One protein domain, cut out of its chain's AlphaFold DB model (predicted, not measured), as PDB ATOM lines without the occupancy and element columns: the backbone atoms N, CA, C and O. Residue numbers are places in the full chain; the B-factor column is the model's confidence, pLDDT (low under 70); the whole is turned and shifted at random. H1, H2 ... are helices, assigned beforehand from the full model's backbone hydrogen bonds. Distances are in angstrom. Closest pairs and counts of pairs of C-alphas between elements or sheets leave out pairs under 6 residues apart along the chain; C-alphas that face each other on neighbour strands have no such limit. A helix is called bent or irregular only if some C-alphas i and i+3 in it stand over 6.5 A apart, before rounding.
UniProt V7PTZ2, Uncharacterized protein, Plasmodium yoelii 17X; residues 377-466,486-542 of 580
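AT A GLANCE: This is residues 377 to 466 and 486 to 542 of the 580 residues of an uncharacterized protein of Plasmodium yoelii 17X (UniProt V7PTZ2). Two long helices, H2 and H6, cross near their middles as a slanted X, and this crossing makes the core. H1 packs side by side with H6, H3 folds back along the later part of H2 as a helical hairpin, and H4 makes a corner with the beginning of H2. The printed part has 147 residues with six named helices, H1 to H6 in chain order, and no named strand; the class is all helix. The whole is compact, with a radius of gyration of the C-alphas of 17.0 A and spans of 52 by 49 by 29 A.

HOW THE PARTS SIT: Begin with H1, residues 394 to 403, after 17 residues with no named element. It touches H6, residues 520 to 542, where the closest C-alphas, of Glu 398 and Ser 528, are 5.3 A apart; the two run opposite ways at a shallow tilt of 33 degrees, only just short of steep. Next look at H2, residues 420 to 444, the hub, which touches three helices. Its residues 428 to 436 touch residues 527 to 534 of H6 at a steep tilt of 53 degrees, the same way, closest at the C-alphas of Tyr 429 and Leu 527, 5.5 A. Its residues 434 to 444 touch H3, residues 451 to 460, at a shallow tilt of 20 degrees, opposite ways, closest at the C-alphas of Tyr 441 and Phe 454, 6.2 A; H2 and H3 form a hairpin. H4, residues 487 to 498, and H2 only just touch, only at their ends, with 3 pairs of C-alphas within 8 A; the closest are those of Lys 420 and Cys 498, 4.9 A, and the helices are about perpendicular at 89 degrees. H5, residues 506 to 514, touches no helix; it is close to but not clearly touching H3, with the C-alphas of Ser 460 and Val 508 6.9 A apart. In H1, H2, H4 and H5 every O i to N i+4 pair is within hydrogen-bond range; in H3 it is 5 of 6 and in H6 17 of 19.

IN THESE COORDINATES: Find C-alpha 394 at (-49.819, -50.076, 71.968), where H1 begins. From C-alpha 420 at (-38.687, -33.926, 88.015), H2 runs 35.8 A. H3 is irregular, but only just: C-alphas 451 and 454 are 6.52 A apart. H6 runs 31.8 A to C-alpha 542 at (-46.759, -44.803, 57.786); it is irregular, with C-alphas 534 and 537 7.6 A apart, and has a kink of 42 degrees near residue 535.

THE WHOLE: The C-alphas farthest apart, of Thr 380 and Lys 448, are 52.5 A apart. Residues 467 to 485 are not printed, and C-alphas 466 and 486 stand 23.4 A apart across the cut. The link from H1 to H2 is long, 16 residues. Confidence is under 70 in residues 377 to 383, 441 to 459, 464 to 466 and 486 to 492.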
ATOM      1  N   GLU A 377     -26.018 -44.920  73.926       46.47
ATOM      2  CA  GLU A 377     -26.028 -45.245  75.364       46.47
ATOM      3  C   GLU A 377     -27.449 -45.540  75.882       46.47
ATOM      4  O   GLU A 377     -27.634 -46.335  76.804       46.47
ATOM      5  N   LEU A 378     -28.473 -44.976  75.227       48.12
ATOM      6  CA  LEU A 378     -29.888 -45.284  75.462       48.12
ATOM      7  C   LEU A 378     -30.408 -46.425  74.567       48.12
ATOM      8  O   LEU A 378     -31.526 -46.895  74.771       48.12
ATOM      9  N   SER A 379     -29.616 -46.878  73.588       43.72
ATOM     10  CA  SER A 379     -29.961 -47.972  72.671       43.72
ATOM     11  C   SER A 379     -29.370 -49.324  73.080       43.72
ATOM     12  O   SER A 379     -29.407 -50.263  72.286       43.72
ATOM     13  N   THR A 380     -28.796 -49.443  74.277       53.00
ATOM     14  CA  THR A 380     -28.551 -50.753  74.890       53.00
ATOM     15  C   THR A 380     -29.899 -51.382  75.257       53.00
ATOM     16  O   THR A 380     -30.843 -50.668  75.607       53.00
ATOM     17  N   CYS A 381     -30.014 -52.716  75.194       52.81
ATOM     18  CA  CYS A 381     -31.256 -53.452  75.493       52.81
ATOM     19  C   CYS A 381     -31.914 -53.021  76.819       52.81
ATOM     20  O   CYS A 381     -33.137 -52.998  76.932       52.81
ATOM     21  N   GLN A 382     -31.105 -52.595  77.792       57.53
ATOM     22  CA  GLN A 382     -31.545 -52.150  79.113       57.53
ATOM     23  C   GLN A 382     -32.216 -50.763  79.117       57.53
ATOM     24  O   GLN A 382     -33.094 -50.524  79.939       57.53
ATOM     25  N   ASN A 383     -31.876 -49.856  78.194       66.38
ATOM     26  CA  ASN A 383     -32.324 -48.454  78.221       66.38
ATOM     27  C   ASN A 383     -33.410 -48.104  77.188       66.38
ATOM     28  O   ASN A 383     -33.964 -47.001  77.228       66.38
ATOM     29  N   LEU A 384     -33.784 -49.041  76.311       72.12
ATOM     30  CA  LEU A 384     -34.822 -48.852  75.285       72.12
ATOM     31  C   LEU A 384     -36.183 -48.428  75.851       72.12
ATOM     32  O   LEU A 384     -36.941 -47.727  75.175       72.12
ATOM     33  N   HIS A 385     -36.488 -48.814  77.093       81.81
ATOM     34  CA  HIS A 385     -37.748 -48.458  77.732       81.81
ATOM     35  C   HIS A 385     -37.867 -46.960  78.058       81.81
ATOM     36  O   HIS A 385     -38.962 -46.488  78.328       81.81
ATOM     37  N   LYS A 386     -36.763 -46.200  77.995       88.19
ATOM     38  CA  LYS A 386     -36.695 -44.783  78.389       88.19
ATOM     39  C   LYS A 386     -37.102 -43.812  77.281       88.19
ATOM     40  O   LYS A 386     -37.225 -42.608  77.523       88.19
ATOM     41  N   VAL A 387     -37.280 -44.313  76.058       91.31
ATOM     42  CA  VAL A 387     -37.558 -43.523  74.853       91.31
ATOM     43  C   VAL A 387     -38.833 -44.029  74.193       91.31
ATOM     44  O   VAL A 387     -38.948 -45.212  73.879       91.31
ATOM     45  N   ILE A 388     -39.768 -43.119  73.919       93.62
ATOM     46  CA  ILE A 388     -40.994 -43.428  73.176       93.62
ATOM     47  C   ILE A 388     -40.824 -42.973  71.728       93.62
ATOM     48  O   ILE A 388     -40.639 -41.777  71.460       93.62
ATOM     49  N   TYR A 389     -40.895 -43.922  70.797       95.00
ATOM     50  CA  TYR A 389     -40.908 -43.638  69.366       95.00
ATOM     51  C   TYR A 389     -42.343 -43.413  68.885       95.00
ATOM     52  O   TYR A 389     -43.287 -43.961  69.445       95.00
ATOM     53  N   LEU A 390     -42.526 -42.585  67.849       94.88
ATOM     54  CA  LEU A 390     -43.869 -42.125  67.452       94.88
ATOM     55  C   LEU A 390     -44.827 -43.266  67.087       94.88
ATOM     56  O   LEU A 390     -46.030 -43.122  67.278       94.88
ATOM     57  N   PHE A 391     -44.307 -44.356  66.521       94.81
ATOM     58  CA  PHE A 391     -45.111 -45.459  65.987       94.81
ATOM     59  C   PHE A 391     -44.873 -46.785  66.714       94.81
ATOM     60  O   PHE A 391     -45.159 -47.845  66.150       94.81
ATOM     61  N   ASP A 392     -44.396 -46.736  67.962       93.81
ATOM     62  CA  ASP A 392     -44.381 -47.908  68.843       93.81
ATOM     63  C   ASP A 392     -45.786 -48.560  68.896       93.81
ATOM     64  O   ASP A 392     -46.818 -47.907  68.697       93.81
ATOM     65  N   ASN A 393     -45.843 -49.885  69.071       93.69
ATOM     66  CA  ASN A 393     -47.112 -50.599  69.275       93.69
ATOM     67  C   ASN A 393     -47.744 -50.196  70.614       93.69
ATOM     68  O   ASN A 393     -47.038 -49.741  71.511       93.69
ATOM     69  N   LYS A 394     -49.063 -50.394  70.747       94.75
ATOM     70  CA  LYS A 394     -49.819 -50.076  71.968       94.75
ATOM     71  C   LYS A 394     -49.152 -50.682  73.209       94.75
ATOM     72  O   LYS A 394     -48.749 -49.936  74.095       94.75
ATOM     73  N   ASP A 395     -48.909 -51.989  73.180       94.69
ATOM     74  CA  ASP A 395     -48.323 -52.739  74.300       94.69
ATOM     75  C   ASP A 395     -46.918 -52.236  74.661       94.69
ATOM     76  O   ASP A 395     -46.565 -52.121  75.830       94.69
ATOM     77  N   ILE A 396     -46.126 -51.844  73.655       95.00
ATOM     78  CA  ILE A 396     -44.784 -51.282  73.860       95.00
ATOM     79  C   ILE A 396     -44.878 -49.916  74.552       95.00
ATOM     80  O   ILE A 396     -44.088 -49.625  75.448       95.00
ATOM     81  N   ILE A 397     -45.818 -49.055  74.148       95.81
ATOM     82  CA  ILE A 397     -46.020 -47.742  74.781       95.81
ATOM     83  C   ILE A 397     -46.473 -47.926  76.232       95.81
ATOM     84  O   ILE A 397     -45.921 -47.279  77.123       95.81
ATOM     85  N   GLU A 398     -47.434 -48.820  76.470       95.88
ATOM     86  CA  GLU A 398     -47.925 -49.163  77.808       95.88
ATOM     87  C   GLU A 398     -46.801 -49.678  78.703       95.88
ATOM     88  O   GLU A 398     -46.603 -49.165  79.803       95.88
ATOM     89  N   GLU A 399     -46.002 -50.630  78.220       95.31
ATOM     90  CA  GLU A 399     -44.884 -51.183  78.977       95.31
ATOM     91  C   GLU A 399     -43.849 -50.106  79.336       95.31
ATOM     92  O   GLU A 399     -43.407 -50.024  80.486       95.31
ATOM     93  N   LYS A 400     -43.487 -49.250  78.373       95.25
ATOM     94  CA  LYS A 400     -42.535 -48.148  78.574       95.25
ATOM     95  C   LYS A 400     -43.034 -47.143  79.605       95.25
ATOM     96  O   LYS A 400     -42.294 -46.790  80.519       95.25
ATOM     97  N   ILE A 401     -44.285 -46.701  79.483       95.94
ATOM     98  CA  ILE A 401     -44.886 -45.735  80.409       95.94
ATOM     99  C   ILE A 401     -45.080 -46.350  81.800       95.94
ATOM    100  O   ILE A 401     -44.796 -45.693  82.801       95.94
ATOM    101  N   ARG A 402     -45.474 -47.625  81.886       95.12
ATOM    102  CA  ARG A 402     -45.569 -48.355  83.156       95.12
ATOM    103  C   ARG A 402     -44.225 -48.359  83.886       95.12
ATOM    104  O   ARG A 402     -44.178 -48.012  85.068       95.12
ATOM    105  N   LYS A 403     -43.140 -48.665  83.163       93.81
ATOM    106  CA  LYS A 403     -41.751 -48.667  83.658       93.81
ATOM    107  C   LYS A 403     -41.147 -47.276  83.875       93.81
ATOM    108  O   LYS A 403     -40.062 -47.195  84.441       93.81
ATOM    109  N   ALA A 404     -41.802 -46.198  83.440       93.81
ATOM    110  CA  ALA A 404     -41.278 -44.847  83.615       93.81
ATOM    111  C   ALA A 404     -41.019 -44.555  85.097       93.81
ATOM    112  O   ALA A 404     -41.856 -44.866  85.950       93.81
ATOM    113  N   LYS A 405     -39.871 -43.956  85.405       91.81
ATOM    114  CA  LYS A 405     -39.506 -43.633  86.780       91.81
ATOM    115  C   LYS A 405     -40.470 -42.578  87.328       91.81
ATOM    116  O   LYS A 405     -40.882 -41.668  86.611       91.81
ATOM    117  N   THR A 406     -40.851 -42.737  88.586       89.62
ATOM    118  CA  THR A 406     -41.632 -41.774  89.373       89.62
ATOM    119  C   THR A 406     -40.825 -41.386  90.608       89.62
ATOM    120  O   THR A 406     -39.629 -41.673  90.682       89.62
ATOM    121  N   ASP A 407     -41.463 -40.738  91.574       86.38
ATOM    122  CA  ASP A 407     -40.891 -40.495  92.893       86.38
ATOM    123  C   ASP A 407     -41.468 -41.448  93.952       86.38
ATOM    124  O   ASP A 407     -42.340 -42.270  93.663       86.38
ATOM    125  N   ASN A 408     -40.964 -41.303  95.181       85.69
ATOM    126  CA  ASN A 408     -41.431 -42.028  96.364       85.69
ATOM    127  C   ASN A 408     -42.445 -41.209  97.184       85.69
ATOM    128  O   ASN A 408     -42.790 -41.601  98.294       85.69
ATOM    129  N   TYR A 409     -42.884 -40.048  96.684       86.69
ATOM    130  CA  TYR A 409     -43.782 -39.157  97.422       86.69
ATOM    131  C   TYR A 409     -45.251 -39.547  97.259       86.69
ATOM    132  O   TYR A 409     -46.064 -39.136  98.080       86.69
ATOM    133  N   ASN A 410     -45.594 -40.318  96.218       85.81
ATOM    134  CA  ASN A 410     -46.967 -40.725  95.896       85.81
ATOM    135  C   ASN A 410     -47.946 -39.536  95.840       85.81
ATOM    136  O   ASN A 410     -49.085 -39.624  96.289       85.81
ATOM    137  N   THR A 411     -47.497 -38.407  95.289       90.00
ATOM    138  CA  THR A 411     -48.316 -37.209  95.078       90.00
ATOM    139  C   THR A 411     -48.290 -36.822  93.608       90.00
ATOM    140  O   THR A 411     -47.246 -36.422  93.096       90.00
ATOM    141  N   LEU A 412     -49.434 -36.872  92.932       91.44
ATOM    142  CA  LEU A 412     -49.551 -36.474  91.533       91.44
ATOM    143  C   LEU A 412     -49.818 -34.966  91.435       91.44
ATOM    144  O   LEU A 412     -50.935 -34.530  91.172       91.44
ATOM    145  N   ILE A 413     -48.779 -34.168  91.683       90.62
ATOM    146  CA  ILE A 413     -48.858 -32.702  91.716       90.62
ATOM    147  C   ILE A 413     -47.871 -32.124  90.706       90.62
ATOM    148  O   ILE A 413     -46.691 -32.468  90.685       90.62
ATOM    149  N   TYR A 414     -48.348 -31.205  89.878       90.75
ATOM    150  CA  TYR A 414     -47.520 -30.477  88.933       90.75
ATOM    151  C   TYR A 414     -46.786 -29.305  89.594       90.75
ATOM    152  O   TYR A 414     -47.306 -28.639  90.488       90.75
ATOM    153  N   ALA A 415     -45.594 -29.006  89.074       86.06
ATOM    154  CA  ALA A 415     -44.751 -27.876  89.461       86.06
ATOM    155  C   ALA A 415     -44.130 -27.965  90.866       86.06
ATOM    156  O   ALA A 415     -43.688 -26.957  91.413       86.06
ATOM    157  N   LYS A 416     -44.004 -29.175  91.422       85.69
ATOM    158  CA  LYS A 416     -43.228 -29.416  92.644       85.69
ATOM    159  C   LYS A 416     -41.738 -29.561  92.313       85.69
ATOM    160  O   LYS A 416     -41.377 -30.257  91.360       85.69
ATOM    161  N   HIS A 417     -40.866 -28.886  93.065       81.50
ATOM    162  CA  HIS A 417     -39.446 -28.743  92.707       81.50
ATOM    163  C   HIS A 417     -38.675 -30.064  92.672       81.50
ATOM    164  O   HIS A 417     -37.884 -30.283  91.753       81.50
ATOM    165  N   ASP A 418     -38.960 -30.968  93.603       83.56
ATOM    166  CA  ASP A 418     -38.189 -32.203  93.772       83.56
ATOM    167  C   ASP A 418     -38.795 -33.412  93.040       83.56
ATOM    168  O   ASP A 418     -38.401 -34.548  93.278       83.56
ATOM    169  N   GLN A 419     -39.744 -33.179  92.122       88.50
ATOM    170  CA  GLN A 419     -40.481 -34.230  91.405       88.50
ATOM    171  C   GLN A 419     -40.292 -34.124  89.888       88.50
ATOM    172  O   GLN A 419     -41.244 -34.015  89.112       88.50
ATOM    173  N   LYS A 420     -39.031 -34.115  89.436       90.38
ATOM    174  CA  LYS A 420     -38.687 -33.926  88.015       90.38
ATOM    175  C   LYS A 420     -39.278 -35.026  87.126       90.38
ATOM    176  O   LYS A 420     -39.735 -34.743  86.016       90.38
ATOM    177  N   GLU A 421     -39.273 -36.261  87.612       92.19
ATOM    178  CA  GLU A 421     -39.854 -37.440  86.974       92.19
ATOM    179  C   GLU A 421     -41.355 -37.256  86.713       92.19
ATOM    180  O   GLU A 421     -41.807 -37.365  85.570       92.19
ATOM    181  N   ILE A 422     -42.110 -36.879  87.750       93.38
ATOM    182  CA  ILE A 422     -43.555 -36.635  87.669       93.38
ATOM    183  C   ILE A 422     -43.863 -35.422  86.788       93.38
ATOM    184  O   ILE A 422     -44.676 -35.533  85.867       93.38
ATOM    185  N   ASN A 423     -43.148 -34.303  86.958       93.00
ATOM    186  CA  ASN A 423     -43.297 -33.123  86.098       93.00
ATOM    187  C   ASN A 423     -43.081 -33.468  84.615       93.00
ATOM    188  O   ASN A 423     -43.795 -32.963  83.749       93.00
ATOM    189  N   ASN A 424     -42.130 -34.357  84.295       94.12
ATOM    190  CA  ASN A 424     -41.919 -34.814  82.923       94.12
ATOM    191  C   ASN A 424     -43.120 -35.593  82.371       94.12
ATOM    192  O   ASN A 424     -43.565 -35.299  81.261       94.12
ATOM    193  N   LEU A 425     -43.662 -36.551  83.128       95.31
ATOM    194  CA  LEU A 425     -44.836 -37.315  82.697       95.31
ATOM    195  C   LEU A 425     -46.068 -36.416  82.539       95.31
ATOM    196  O   LEU A 425     -46.764 -36.520  81.529       95.31
ATOM    197  N   ILE A 426     -46.284 -35.477  83.465       94.88
ATOM    198  CA  ILE A 426     -47.369 -34.491  83.387       94.88
ATOM    199  C   ILE A 426     -47.201 -33.590  82.159       94.88
ATOM    200  O   ILE A 426     -48.160 -33.368  81.424       94.88
ATOM    201  N   ASN A 427     -45.989 -33.121  81.852       93.81
ATOM    202  CA  ASN A 427     -45.746 -32.335  80.641       93.81
ATOM    203  C   ASN A 427     -46.105 -33.098  79.357       93.81
ATOM    204  O   ASN A 427     -46.678 -32.514  78.431       93.81
ATOM    205  N   ILE A 428     -45.760 -34.390  79.283       95.31
ATOM    206  CA  ILE A 428     -46.119 -35.246  78.147       95.31
ATOM    207  C   ILE A 428     -47.645 -35.403  78.090       95.31
ATOM    208  O   ILE A 428     -48.235 -35.172  77.033       95.31
ATOM    209  N   TYR A 429     -48.280 -35.723  79.219       95.25
ATOM    210  CA  TYR A 429     -49.731 -35.847  79.350       95.25
ATOM    211  C   TYR A 429     -50.454 -34.592  78.850       95.25
ATOM    212  O   TYR A 429     -51.256 -34.677  77.923       95.25
ATOM    213  N   LEU A 430     -50.098 -33.413  79.366       93.19
ATOM    214  CA  LEU A 430     -50.745 -32.146  79.020       93.19
ATOM    215  C   LEU A 430     -50.604 -31.797  77.540       93.19
ATOM    216  O   LEU A 430     -51.525 -31.240  76.940       93.19
ATOM    217  N   PHE A 431     -49.471 -32.143  76.926       93.06
ATOM    218  CA  PHE A 431     -49.281 -31.956  75.495       93.06
ATOM    219  C   PHE A 431     -50.299 -32.762  74.673       93.06
ATOM    220  O   PHE A 431     -50.941 -32.205  73.775       93.06
ATOM    221  N   PHE A 432     -50.479 -34.051  74.975       93.62
ATOM    222  CA  PHE A 432     -51.433 -34.897  74.248       93.62
ATOM    223  C   PHE A 432     -52.882 -34.579  74.603       93.62
ATOM    224  O   PHE A 432     -53.711 -34.465  73.700       93.62
ATOM    225  N   PHE A 433     -53.161 -34.337  75.881       90.94
ATOM    226  CA  PHE A 433     -54.474 -33.952  76.380       90.94
ATOM    227  C   PHE A 433     -54.988 -32.673  75.706       90.94
ATOM    228  O   PHE A 433     -56.078 -32.651  75.131       90.94
ATOM    229  N   TYR A 434     -54.160 -31.626  75.630       88.25
ATOM    230  CA  TYR A 434     -54.500 -30.400  74.902       88.25
ATOM    231  C   TYR A 434     -54.803 -30.654  73.422       88.25
ATOM    232  O   TYR A 434     -55.735 -30.081  72.854       88.25
ATOM    233  N   HIS A 435     -53.999 -31.492  72.762       85.75
ATOM    234  CA  HIS A 435     -54.209 -31.818  71.356       85.75
ATOM    235  C   HIS A 435     -55.488 -32.634  71.138       85.75
ATOM    236  O   HIS A 435     -56.141 -32.446  70.110       85.75
ATOM    237  N   GLN A 436     -55.873 -33.486  72.088       85.75
ATOM    238  CA  GLN A 436     -57.147 -34.195  72.073       85.75
ATOM    239  C   GLN A 436     -58.319 -33.220  72.206       85.75
ATOM    240  O   GLN A 436     -59.170 -33.202  71.316       85.75
ATOM    241  N   ILE A 437     -58.317 -32.351  73.226       81.69
ATOM    242  CA  ILE A 437     -59.353 -31.319  73.422       81.69
ATOM    243  C   ILE A 437     -59.489 -30.450  72.173       81.69
ATOM    244  O   ILE A 437     -60.588 -30.231  71.670       81.69
ATOM    245  N   LYS A 438     -58.360 -30.002  71.612       78.19
ATOM    246  CA  LYS A 438     -58.351 -29.183  70.399       78.19
ATOM    247  C   LYS A 438     -58.974 -29.912  69.204       78.19
ATOM    248  O   LYS A 438     -59.664 -29.281  68.408       78.19
ATOM    249  N   ASN A 439     -58.727 -31.214  69.049       75.19
ATOM    250  CA  ASN A 439     -59.336 -32.005  67.974       75.19
ATOM    251  C   ASN A 439     -60.847 -32.168  68.189       75.19
ATOM    252  O   ASN A 439     -61.603 -31.995  67.236       75.19
ATOM    253  N   ILE A 440     -61.281 -32.434  69.426       75.06
ATOM    254  CA  ILE A 440     -62.703 -32.504  69.797       75.06
ATOM    255  C   ILE A 440     -63.393 -31.177  69.464       75.06
ATOM    256  O   ILE A 440     -64.397 -31.170  68.759       75.06
ATOM    257  N   TYR A 441     -62.797 -30.049  69.856       68.31
ATOM    258  CA  TYR A 441     -63.307 -28.715  69.547       68.31
ATOM    259  C   TYR A 441     -63.440 -28.451  68.036       68.31
ATOM    260  O   TYR A 441     -64.453 -27.919  67.589       68.31
ATOM    261  N   TYR A 442     -62.463 -28.856  67.211       67.00
ATOM    262  CA  TYR A 442     -62.588 -28.727  65.749       67.00
ATOM    263  C   TYR A 442     -63.716 -29.578  65.162       67.00
ATOM    264  O   TYR A 442     -64.343 -29.150  64.191       67.00
ATOM    265  N   ASN A 443     -63.958 -30.768  65.716       66.38
ATOM    266  CA  ASN A 443     -65.051 -31.630  65.280       66.38
ATOM    267  C   ASN A 443     -66.402 -31.022  65.678       66.38
ATOM    268  O   ASN A 443     -67.291 -30.925  64.832       66.38
ATOM    269  N   ILE A 444     -66.502 -30.532  66.918       64.00
ATOM    270  CA  ILE A 444     -67.694 -29.897  67.481       64.00
ATOM    271  C   ILE A 444     -68.030 -28.586  66.784       64.00
ATOM    272  O   ILE A 444     -69.190 -28.385  66.501       64.00
ATOM    273  N   ASN A 445     -67.086 -27.713  66.427       53.44
ATOM    274  CA  ASN A 445     -67.400 -26.451  65.732       53.44
ATOM    275  C   ASN A 445     -68.035 -26.627  64.335       53.44
ATOM    276  O   ASN A 445     -68.414 -25.641  63.701       53.44
ATOM    277  N   ASN A 446     -68.150 -27.861  63.832       52.09
ATOM    278  CA  ASN A 446     -68.979 -28.176  62.664       52.09
ATOM    279  C   ASN A 446     -70.455 -28.474  63.030       52.09
ATOM    280  O   ASN A 446     -71.280 -28.618  62.132       52.09
ATOM    281  N   SER A 447     -70.783 -28.537  64.323       45.12
ATOM    282  CA  SER A 447     -72.103 -28.693  64.951       45.12
ATOM    283  C   SER A 447     -72.372 -27.497  65.880       45.12
ATOM    284  O   SER A 447     -71.485 -27.039  66.589       45.12
ATOM    285  N   LYS A 448     -73.562 -26.903  65.838       47.25
ATOM    286  CA  LYS A 448     -73.758 -25.517  66.298       47.25
ATOM    287  C   LYS A 448     -73.823 -25.291  67.824       47.25
ATOM    288  O   LYS A 448     -73.799 -24.132  68.215       47.25
ATOM    289  N   ASP A 449     -73.800 -26.326  68.677       45.06
ATOM    290  CA  ASP A 449     -74.401 -26.195  70.024       45.06
ATOM    291  C   ASP A 449     -73.512 -26.484  71.265       45.06
ATOM    292  O   ASP A 449     -74.018 -26.451  72.381       45.06
ATOM    293  N   SER A 450     -72.192 -26.721  71.164       49.31
ATOM    294  CA  SER A 450     -71.349 -27.028  72.360       49.31
ATOM    295  C   SER A 450     -69.976 -26.333  72.415       49.31
ATOM    296  O   SER A 450     -69.008 -26.826  72.997       49.31
ATOM    297  N   THR A 451     -69.874 -25.145  71.816       51.84
ATOM    298  CA  THR A 451     -68.598 -24.502  71.457       51.84
ATOM    299  C   THR A 451     -67.864 -23.784  72.602       51.84
ATOM    300  O   THR A 451     -66.647 -23.610  72.531       51.84
ATOM    301  N   ASN A 452     -68.544 -23.378  73.681       56.47
ATOM    302  CA  ASN A 452     -67.955 -22.430  74.644       56.47
ATOM    303  C   ASN A 452     -67.040 -23.067  75.706       56.47
ATOM    304  O   ASN A 452     -66.002 -22.494  76.043       56.47
ATOM    305  N   GLN A 453     -67.353 -24.261  76.208       55.44
ATOM    306  CA  GLN A 453     -66.643 -24.823  77.367       55.44
ATOM    307  C   GLN A 453     -65.307 -25.502  77.009       55.44
ATOM    308  O   GLN A 453     -64.326 -25.348  77.735       55.44
ATOM    309  N   PHE A 454     -65.201 -26.183  75.860       61.44
ATOM    310  CA  PHE A 454     -63.917 -26.748  75.405       61.44
ATOM    311  C   PHE A 454     -62.896 -25.666  75.050       61.44
ATOM    312  O   PHE A 454     -61.703 -25.834  75.303       61.44
ATOM    313  N   CYS A 455     -63.362 -24.540  74.502       59.38
ATOM    314  CA  CYS A 455     -62.523 -23.372  74.248       59.38
ATOM    315  C   CYS A 455     -61.995 -22.779  75.566       59.38
ATOM    316  O   CYS A 455     -60.808 -22.464  75.669       59.38
ATOM    317  N   PHE A 456     -62.848 -22.699  76.595       63.72
ATOM    318  CA  PHE A 456     -62.455 -22.247  77.929       63.72
ATOM    319  C   PHE A 456     -61.393 -23.161  78.555       63.72
ATOM    320  O   PHE A 456     -60.320 -22.672  78.905       63.72
ATOM    321  N   LEU A 457     -61.631 -24.478  78.598       67.56
ATOM    322  CA  LEU A 457     -60.676 -25.462  79.130       67.56
ATOM    323  C   LEU A 457     -59.337 -25.428  78.371       67.56
ATOM    324  O   LEU A 457     -58.260 -25.460  78.957       67.56
ATOM    325  N   GLN A 458     -59.386 -25.316  77.042       68.50
ATOM    326  CA  GLN A 458     -58.185 -25.231  76.212       68.50
ATOM    327  C   GLN A 458     -57.328 -24.000  76.549       68.50
ATOM    328  O   GLN A 458     -56.096 -24.075  76.491       68.50
ATOM    329  N   ASN A 459     -57.966 -22.868  76.852       69.12
ATOM    330  CA  ASN A 459     -57.280 -21.626  77.193       69.12
ATOM    331  C   ASN A 459     -56.849 -21.588  78.666       69.12
ATOM    332  O   ASN A 459     -55.798 -21.026  78.954       69.12
ATOM    333  N   SER A 460     -57.601 -22.207  79.582       77.62
ATOM    334  CA  SER A 460     -57.306 -22.204  81.021       77.62
ATOM    335  C   SER A 460     -56.087 -23.048  81.406       77.62
ATOM    336  O   SER A 460     -55.448 -22.752  82.416       77.62
ATOM    337  N   LEU A 461     -55.711 -24.042  80.585       79.12
ATOM    338  CA  LEU A 461     -54.489 -24.847  80.758       79.12
ATOM    339  C   LEU A 461     -53.201 -24.014  80.717       79.12
ATOM    340  O   LEU A 461     -52.169 -24.423  81.256       79.12
ATOM    341  N   PHE A 462     -53.241 -22.859  80.058       81.81
ATOM    342  CA  PHE A 462     -52.115 -21.946  79.982       81.81
ATOM    343  C   PHE A 462     -52.384 -20.722  80.847       81.81
ATOM    344  O   PHE A 462     -53.511 -20.242  80.951       81.81
ATOM    345  N   LEU A 463     -51.321 -20.170  81.424       72.56
ATOM    346  CA  LEU A 463     -51.347 -18.804  81.914       72.56
ATOM    347  C   LEU A 463     -51.546 -17.921  80.681       72.56
ATOM    348  O   LEU A 463     -50.612 -17.657  79.922       72.56
ATOM    349  N   ASN A 464     -52.794 -17.534  80.412       54.66
ATOM    350  CA  ASN A 464     -53.090 -16.482  79.450       54.66
ATOM    351  C   ASN A 464     -52.201 -15.273  79.796       54.66
ATOM    352  O   ASN A 464     -51.855 -15.077  80.961       54.66
ATOM    353  N   ASN A 465     -51.864 -14.421  78.826       40.47
ATOM    354  CA  ASN A 465     -51.269 -13.107  79.106       40.47
ATOM    355  C   ASN A 465     -52.278 -12.184  79.843       40.47
ATOM    356  O   ASN A 465     -52.445 -11.027  79.478       40.47
ATOM    357  N   ILE A 466     -52.967 -12.668  80.881       35.59
ATOM    358  CA  ILE A 466     -53.681 -11.895  81.892       35.59
ATOM    359  C   ILE A 466     -52.599 -11.321  82.818       35.59
ATOM    360  O   ILE A 466     -52.460 -11.669  83.985       35.59
ATOM    361  N   GLN A 486     -32.438 -10.539  89.978       36.81
ATOM    362  CA  GLN A 486     -31.810 -11.832  90.270       36.81
ATOM    363  C   GLN A 486     -32.856 -12.944  90.462       36.81
ATOM    364  O   GLN A 486     -32.643 -14.060  89.983       36.81
ATOM    365  N   ASN A 487     -34.027 -12.625  91.027       47.97
ATOM    366  CA  ASN A 487     -35.093 -13.602  91.287       47.97
ATOM    367  C   ASN A 487     -35.680 -14.216  90.002       47.97
ATOM    368  O   ASN A 487     -35.825 -15.431  89.934       47.97
ATOM    369  N   GLU A 488     -35.897 -13.440  88.931       49.38
ATOM    370  CA  GLU A 488     -36.437 -13.982  87.666       49.38
ATOM    371  C   GLU A 488     -35.478 -14.968  86.975       49.38
ATOM    372  O   GLU A 488     -35.901 -15.961  86.378       49.38
ATOM    373  N   LYS A 489     -34.163 -14.712  87.043       52.81
ATOM    374  CA  LYS A 489     -33.161 -15.649  86.510       52.81
ATOM    375  C   LYS A 489     -33.131 -16.926  87.344       52.81
ATOM    376  O   LYS A 489     -33.064 -18.008  86.765       52.81
ATOM    377  N   ASN A 490     -33.225 -16.804  88.667       59.00
ATOM    378  CA  ASN A 490     -33.270 -17.942  89.579       59.00
ATOM    379  C   ASN A 490     -34.530 -18.792  89.356       59.00
ATOM    380  O   ASN A 490     -34.413 -20.005  89.212       59.00
ATOM    381  N   GLU A 491     -35.702 -18.179  89.192       63.09
ATOM    382  CA  GLU A 491     -36.949 -18.874  88.845       63.09
ATOM    383  C   GLU A 491     -36.848 -19.615  87.505       63.09
ATOM    384  O   GLU A 491     -37.186 -20.793  87.414       63.09
ATOM    385  N   GLN A 492     -36.306 -18.979  86.459       65.69
ATOM    386  CA  GLN A 492     -36.107 -19.640  85.163       65.69
ATOM    387  C   GLN A 492     -35.131 -20.821  85.248       65.69
ATOM    388  O   GLN A 492     -35.310 -21.830  84.555       65.69
ATOM    389  N   ILE A 493     -34.094 -20.708  86.084       70.00
ATOM    390  CA  ILE A 493     -33.151 -21.796  86.357       70.00
ATOM    391  C   ILE A 493     -33.866 -22.939  87.083       70.00
ATOM    392  O   ILE A 493     -33.706 -24.095  86.687       70.00
ATOM    393  N   ILE A 494     -34.687 -22.625  88.086       75.69
ATOM    394  CA  ILE A 494     -35.465 -23.595  88.860       75.69
ATOM    395  C   ILE A 494     -36.467 -24.323  87.962       75.69
ATOM    396  O   ILE A 494     -36.448 -25.550  87.913       75.69
ATOM    397  N   PHE A 495     -37.270 -23.606  87.170       80.62
ATOM    398  CA  PHE A 495     -38.216 -24.223  86.239       80.62
ATOM    399  C   PHE A 495     -37.519 -25.188  85.287       80.62
ATOM    400  O   PHE A 495     -37.961 -26.319  85.096       80.62
ATOM    401  N   LYS A 496     -36.365 -24.791  84.746       75.44
ATOM    402  CA  LYS A 496     -35.585 -25.670  83.879       75.44
ATOM    403  C   LYS A 496     -35.031 -26.889  84.625       75.44
ATOM    404  O   LYS A 496     -35.054 -27.987  84.070       75.44
ATOM    405  N   LYS A 497     -34.533 -26.716  85.852       79.62
ATOM    406  CA  LYS A 497     -33.984 -27.802  86.683       79.62
ATOM    407  C   LYS A 497     -35.063 -28.837  87.022       79.62
ATOM    408  O   LYS A 497     -34.821 -30.033  86.873       79.62
ATOM    409  N   CYS A 498     -36.251 -28.366  87.384       81.81
ATOM    410  CA  CYS A 498     -37.392 -29.175  87.812       81.81
ATOM    411  C   CYS A 498     -38.284 -29.648  86.645       81.81
ATOM    412  O   CYS A 498     -39.274 -30.336  86.874       81.81
ATOM    413  N   ASN A 499     -37.933 -29.294  85.400       83.50
ATOM    414  CA  ASN A 499     -38.717 -29.556  84.188       83.50
ATOM    415  C   ASN A 499     -40.156 -29.009  84.259       83.50
ATOM    416  O   ASN A 499     -41.107 -29.661  83.842       83.50
ATOM    417  N   ILE A 500     -40.320 -27.810  84.804       85.06
ATOM    418  CA  ILE A 500     -41.601 -27.118  84.915       85.06
ATOM    419  C   ILE A 500     -41.740 -26.184  83.716       85.06
ATOM    420  O   ILE A 500     -40.858 -25.379  83.414       85.06
ATOM    421  N   ASN A 501     -42.861 -26.287  83.018       84.75
ATOM    422  CA  ASN A 501     -43.266 -25.339  81.999       84.75
ATOM    423  C   ASN A 501     -43.845 -24.064  82.641       84.75
ATOM    424  O   ASN A 501     -44.910 -24.143  83.259       84.75
ATOM    425  N   PRO A 502     -43.219 -22.889  82.448       80.38
ATOM    426  CA  PRO A 502     -43.697 -21.632  83.023       80.38
ATOM    427  C   PRO A 502     -44.986 -21.110  82.376       80.38
ATOM    428  O   PRO A 502     -45.596 -20.192  82.904       80.38
ATOM    429  N   ASN A 503     -45.407 -21.654  81.229       82.94
ATOM    430  CA  ASN A 503     -46.623 -21.207  80.544       82.94
ATOM    431  C   ASN A 503     -47.888 -21.911  81.051       82.94
ATOM    432  O   ASN A 503     -48.985 -21.578  80.613       82.94
ATOM    433  N   PHE A 504     -47.744 -22.930  81.891       86.06
ATOM    434  CA  PHE A 504     -48.837 -23.776  82.349       86.06
ATOM    435  C   PHE A 504     -49.494 -23.218  83.612       86.06
ATOM    436  O   PHE A 504     -48.813 -22.753  84.524       86.06
ATOM    437  N   ASN A 505     -50.824 -23.291  83.674       87.38
ATOM    438  CA  ASN A 505     -51.575 -22.924  84.868       87.38
ATOM    439  C   ASN A 505     -51.579 -24.098  85.854       87.38
ATOM    440  O   ASN A 505     -52.376 -25.027  85.721       87.38
ATOM    441  N   ALA A 506     -50.670 -24.061  86.830       87.50
ATOM    442  CA  ALA A 506     -50.490 -25.157  87.777       87.50
ATOM    443  C   ALA A 506     -51.757 -25.478  88.589       87.50
ATOM    444  O   ALA A 506     -51.987 -26.648  88.861       87.50
ATOM    445  N   SER A 507     -52.596 -24.483  88.911       87.62
ATOM    446  CA  SER A 507     -53.854 -24.709  89.642       87.62
ATOM    447  C   SER A 507     -54.797 -25.599  88.839       87.62
ATOM    448  O   SER A 507     -55.118 -26.695  89.274       87.62
ATOM    449  N   VAL A 508     -55.131 -25.183  87.614       87.12
ATOM    450  CA  VAL A 508     -56.040 -25.927  86.726       87.12
ATOM    451  C   VAL A 508     -55.503 -27.324  86.426       87.12
ATOM    452  O   VAL A 508     -56.256 -28.289  86.340       87.12
ATOM    453  N   ILE A 509     -54.185 -27.448  86.254       89.69
ATOM    454  CA  ILE A 509     -53.549 -28.747  86.035       89.69
ATOM    455  C   ILE A 509     -53.701 -29.636  87.266       89.69
ATOM    456  O   ILE A 509     -54.063 -30.796  87.116       89.69
ATOM    457  N   ASN A 510     -53.451 -29.112  88.464       91.38
ATOM    458  CA  ASN A 510     -53.599 -29.874  89.700       91.38
ATOM    459  C   ASN A 510     -55.060 -30.254  89.969       91.38
ATOM    460  O   ASN A 510     -55.301 -31.365  90.431       91.38
ATOM    461  N   ASP A 511     -56.025 -29.417  89.582       88.50
ATOM    462  CA  ASP A 511     -57.451 -29.762  89.635       88.50
ATOM    463  C   ASP A 511     -57.759 -30.959  88.722       88.50
ATOM    464  O   ASP A 511     -58.420 -31.907  89.137       88.50
ATOM    465  N   ILE A 512     -57.209 -30.985  87.501       88.44
ATOM    466  CA  ILE A 512     -57.338 -32.141  86.596       88.44
ATOM    467  C   ILE A 512     -56.670 -33.382  87.200       88.44
ATOM    468  O   ILE A 512     -57.246 -34.467  87.178       88.44
ATOM    469  N   LEU A 513     -55.461 -33.239  87.748       91.44
ATOM    470  CA  LEU A 513     -54.706 -34.357  88.318       91.44
ATOM    471  C   LEU A 513     -55.340 -34.915  89.601       91.44
ATOM    472  O   LEU A 513     -55.163 -36.100  89.886       91.44
ATOM    473  N   SER A 514     -56.114 -34.107  90.334       91.00
ATOM    474  CA  SER A 514     -56.814 -34.528  91.555       91.00
ATOM    475  C   SER A 514     -57.764 -35.705  91.311       91.00
ATOM    476  O   SER A 514     -57.876 -36.585  92.157       91.00
ATOM    477  N   THR A 515     -58.332 -35.800  90.105       90.69
ATOM    478  CA  THR A 515     -59.241 -36.880  89.679       90.69
ATOM    479  C   THR A 515     -58.601 -38.268  89.700       90.69
ATOM    480  O   THR A 515     -59.296 -39.278  89.781       90.69
ATOM    481  N   TYR A 516     -57.268 -38.339  89.664       91.06
ATOM    482  CA  TYR A 516     -56.538 -39.597  89.763       91.06
ATOM    483  C   TYR A 516     -56.360 -40.076  91.204       91.06
ATOM    484  O   TYR A 516     -55.859 -41.183  91.390       91.06
ATOM    485  N   ASN A 517     -56.714 -39.278  92.220       90.81
ATOM    486  CA  ASN A 517     -56.516 -39.605  93.637       90.81
ATOM    487  C   ASN A 517     -55.085 -40.101  93.933       90.81
ATOM    488  O   ASN A 517     -54.881 -41.095  94.624       90.81
ATOM    489  N   ASN A 518     -54.080 -39.438  93.343       89.88
ATOM    490  CA  ASN A 518     -52.658 -39.809  93.407       89.88
ATOM    491  C   ASN A 518     -52.300 -41.219  92.878       89.88
ATOM    492  O   ASN A 518     -51.193 -41.708  93.103       89.88
ATOM    493  N   ASN A 519     -53.182 -41.873  92.115       92.25
ATOM    494  CA  ASN A 519     -52.920 -43.185  91.531       92.25
ATOM    495  C   ASN A 519     -52.022 -43.080  90.284       92.25
ATOM    496  O   ASN A 519     -52.486 -42.873  89.157       92.25
ATOM    497  N   TYR A 520     -50.715 -43.278  90.478       93.00
ATOM    498  CA  TYR A 520     -49.725 -43.252  89.397       93.00
ATOM    499  C   TYR A 520     -49.970 -44.306  88.320       93.00
ATOM    500  O   TYR A 520     -49.685 -44.046  87.152       93.00
ATOM    501  N   GLN A 521     -50.474 -45.488  88.681       93.50
ATOM    502  CA  GLN A 521     -50.725 -46.556  87.716       93.50
ATOM    503  C   GLN A 521     -51.849 -46.164  86.757       93.50
ATOM    504  O   GLN A 521     -51.683 -46.295  85.544       93.50
ATOM    505  N   HIS A 522     -52.945 -45.626  87.291       94.00
ATOM    506  CA  HIS A 522     -54.070 -45.157  86.488       94.00
ATOM    507  C   HIS A 522     -53.662 -43.983  85.587       94.00
ATOM    508  O   HIS A 522     -53.867 -44.032  84.375       94.00
ATOM    509  N   PHE A 523     -52.955 -42.990  86.139       95.56
ATOM    510  CA  PHE A 523     -52.422 -41.863  85.365       95.56
ATOM    511  C   PHE A 523     -51.481 -42.307  84.233       95.56
ATOM    512  O   PHE A 523     -51.584 -41.839  83.097       95.56
ATOM    513  N   LYS A 524     -50.562 -43.240  84.516       96.25
ATOM    514  CA  LYS A 524     -49.645 -43.806  83.517       96.25
ATOM    515  C   LYS A 524     -50.397 -44.551  82.416       96.25
ATOM    516  O   LYS A 524     -50.062 -44.395  81.241       96.25
ATOM    517  N   TYR A 525     -51.406 -45.340  82.773       96.06
ATOM    518  CA  TYR A 525     -52.234 -46.030  81.791       96.06
ATOM    519  C   TYR A 525     -52.927 -45.025  80.863       96.06
ATOM    520  O   TYR A 525     -52.752 -45.104  79.646       96.06
ATOM    521  N   ASP A 526     -53.582 -44.003  81.407       94.88
ATOM    522  CA  ASP A 526     -54.237 -42.968  80.604       94.88
ATOM    523  C   ASP A 526     -53.261 -42.212  79.702       94.88
ATOM    524  O   ASP A 526     -53.521 -42.026  78.511       94.88
ATOM    525  N   LEU A 527     -52.089 -41.842  80.226       96.69
ATOM    526  CA  LEU A 527     -51.018 -41.237  79.440       96.69
ATOM    527  C   LEU A 527     -50.619 -42.124  78.250       96.69
ATOM    528  O   LEU A 527     -50.477 -41.631  77.127       96.69
ATOM    529  N   SER A 528     -50.460 -43.431  78.463       96.88
ATOM    530  CA  SER A 528     -50.122 -44.366  77.385       96.88
ATOM    531  C   SER A 528     -51.214 -44.429  76.309       96.88
ATOM    532  O   SER A 528     -50.900 -44.366  75.113       96.88
ATOM    533  N   GLN A 529     -52.493 -44.425  76.712       95.31
ATOM    534  CA  GLN A 529     -53.624 -44.398  75.784       95.31
ATOM    535  C   GLN A 529     -53.666 -43.091  74.992       95.31
ATOM    536  O   GLN A 529     -53.874 -43.121  73.778       95.31
ATOM    537  N   LEU A 530     -53.428 -41.944  75.637       94.88
ATOM    538  CA  LEU A 530     -53.380 -40.639  74.972       94.88
ATOM    539  C   LEU A 530     -52.309 -40.595  73.880       94.88
ATOM    540  O   LEU A 530     -52.582 -40.151  72.761       94.88
ATOM    541  N   ILE A 531     -51.106 -41.087  74.183       96.00
ATOM    542  CA  ILE A 531     -50.000 -41.148  73.222       96.00
ATOM    543  C   ILE A 531     -50.379 -42.046  72.040       96.00
ATOM    544  O   ILE A 531     -50.258 -41.628  70.884       96.00
ATOM    545  N   TYR A 532     -50.865 -43.260  72.311       95.25
ATOM    546  CA  TYR A 532     -51.235 -44.221  71.274       95.25
ATOM    547  C   TYR A 532     -52.363 -43.691  70.372       95.25
ATOM    548  O   TYR A 532     -52.199 -43.625  69.147       95.25
ATOM    549  N   LYS A 533     -53.470 -43.218  70.967       91.75
ATOM    550  CA  LYS A 533     -54.620 -42.634  70.252       91.75
ATOM    551  C   LYS A 533     -54.208 -41.439  69.389       91.75
ATOM    552  O   LYS A 533     -54.768 -41.227  68.315       91.75
ATOM    553  N   HIS A 534     -53.210 -40.659  69.809       93.62
ATOM    554  CA  HIS A 534     -52.736 -39.514  69.029       93.62
ATOM    555  C   HIS A 534     -52.031 -39.922  67.723       93.62
ATOM    556  O   HIS A 534     -52.197 -39.244  66.700       93.62
ATOM    557  N   PHE A 535     -51.260 -41.015  67.730       95.50
ATOM    558  CA  PHE A 535     -50.439 -41.430  66.584       95.50
ATOM    559  C   PHE A 535     -51.014 -42.565  65.743       95.50
ATOM    560  O   PHE A 535     -50.552 -42.728  64.615       95.50
ATOM    561  N   ILE A 536     -52.015 -43.305  66.217       93.88
ATOM    562  CA  ILE A 536     -52.561 -44.492  65.537       93.88
ATOM    563  C   ILE A 536     -52.861 -44.280  64.045       93.88
ATOM    564  O   ILE A 536     -52.383 -45.037  63.202       93.88
ATOM    565  N   PHE A 537     -53.536 -43.188  63.676       92.88
ATOM    566  CA  PHE A 537     -53.819 -42.896  62.268       92.88
ATOM    567  C   PHE A 537     -52.551 -42.533  61.473       92.88
ATOM    568  O   PHE A 537     -52.391 -42.908  60.310       92.88
ATOM    569  N   SER A 538     -51.604 -41.833  62.105       95.19
ATOM    570  CA  SER A 538     -50.308 -41.524  61.479       95.19
ATOM    571  C   SER A 538     -49.464 -42.784  61.285       95.19
ATOM    572  O   SER A 538     -48.744 -42.888  60.297       95.19
ATOM    573  N   LYS A 539     -49.576 -43.752  62.196       95.38
ATOM    574  CA  LYS A 539     -48.945 -45.060  62.083       95.38
ATOM    575  C   LYS A 539     -49.540 -45.874  60.938       95.38
ATOM    576  O   LYS A 539     -48.784 -46.325  60.088       95.38
ATOM    577  N   TYR A 540     -50.866 -45.946  60.834       93.81
ATOM    578  CA  TYR A 540     -51.535 -46.569  59.688       93.81
ATOM    579  C   TYR A 540     -51.058 -45.974  58.349       93.81
ATOM    580  O   TYR A 540     -50.668 -46.691  57.426       93.81
ATOM    581  N   CYS A 541     -50.988 -44.641  58.257       94.50
ATOM    582  CA  CYS A 541     -50.457 -43.962  57.072       94.50
ATOM    583  C   CYS A 541     -48.970 -44.283  56.821       94.50
ATOM    584  O   CYS A 541     -48.545 -44.382  55.670       94.50
ATOM    585  N   TYR A 542     -48.169 -44.424  57.881       95.50
ATOM    586  CA  TYR A 542     -46.759 -44.803  57.786       95.50
ATOM    587  C   TYR A 542     -46.584 -46.229  57.252       95.50
ATOM    588  O   TYR A 542     -45.742 -46.441  56.384       95.50
TER     589      TYR A 542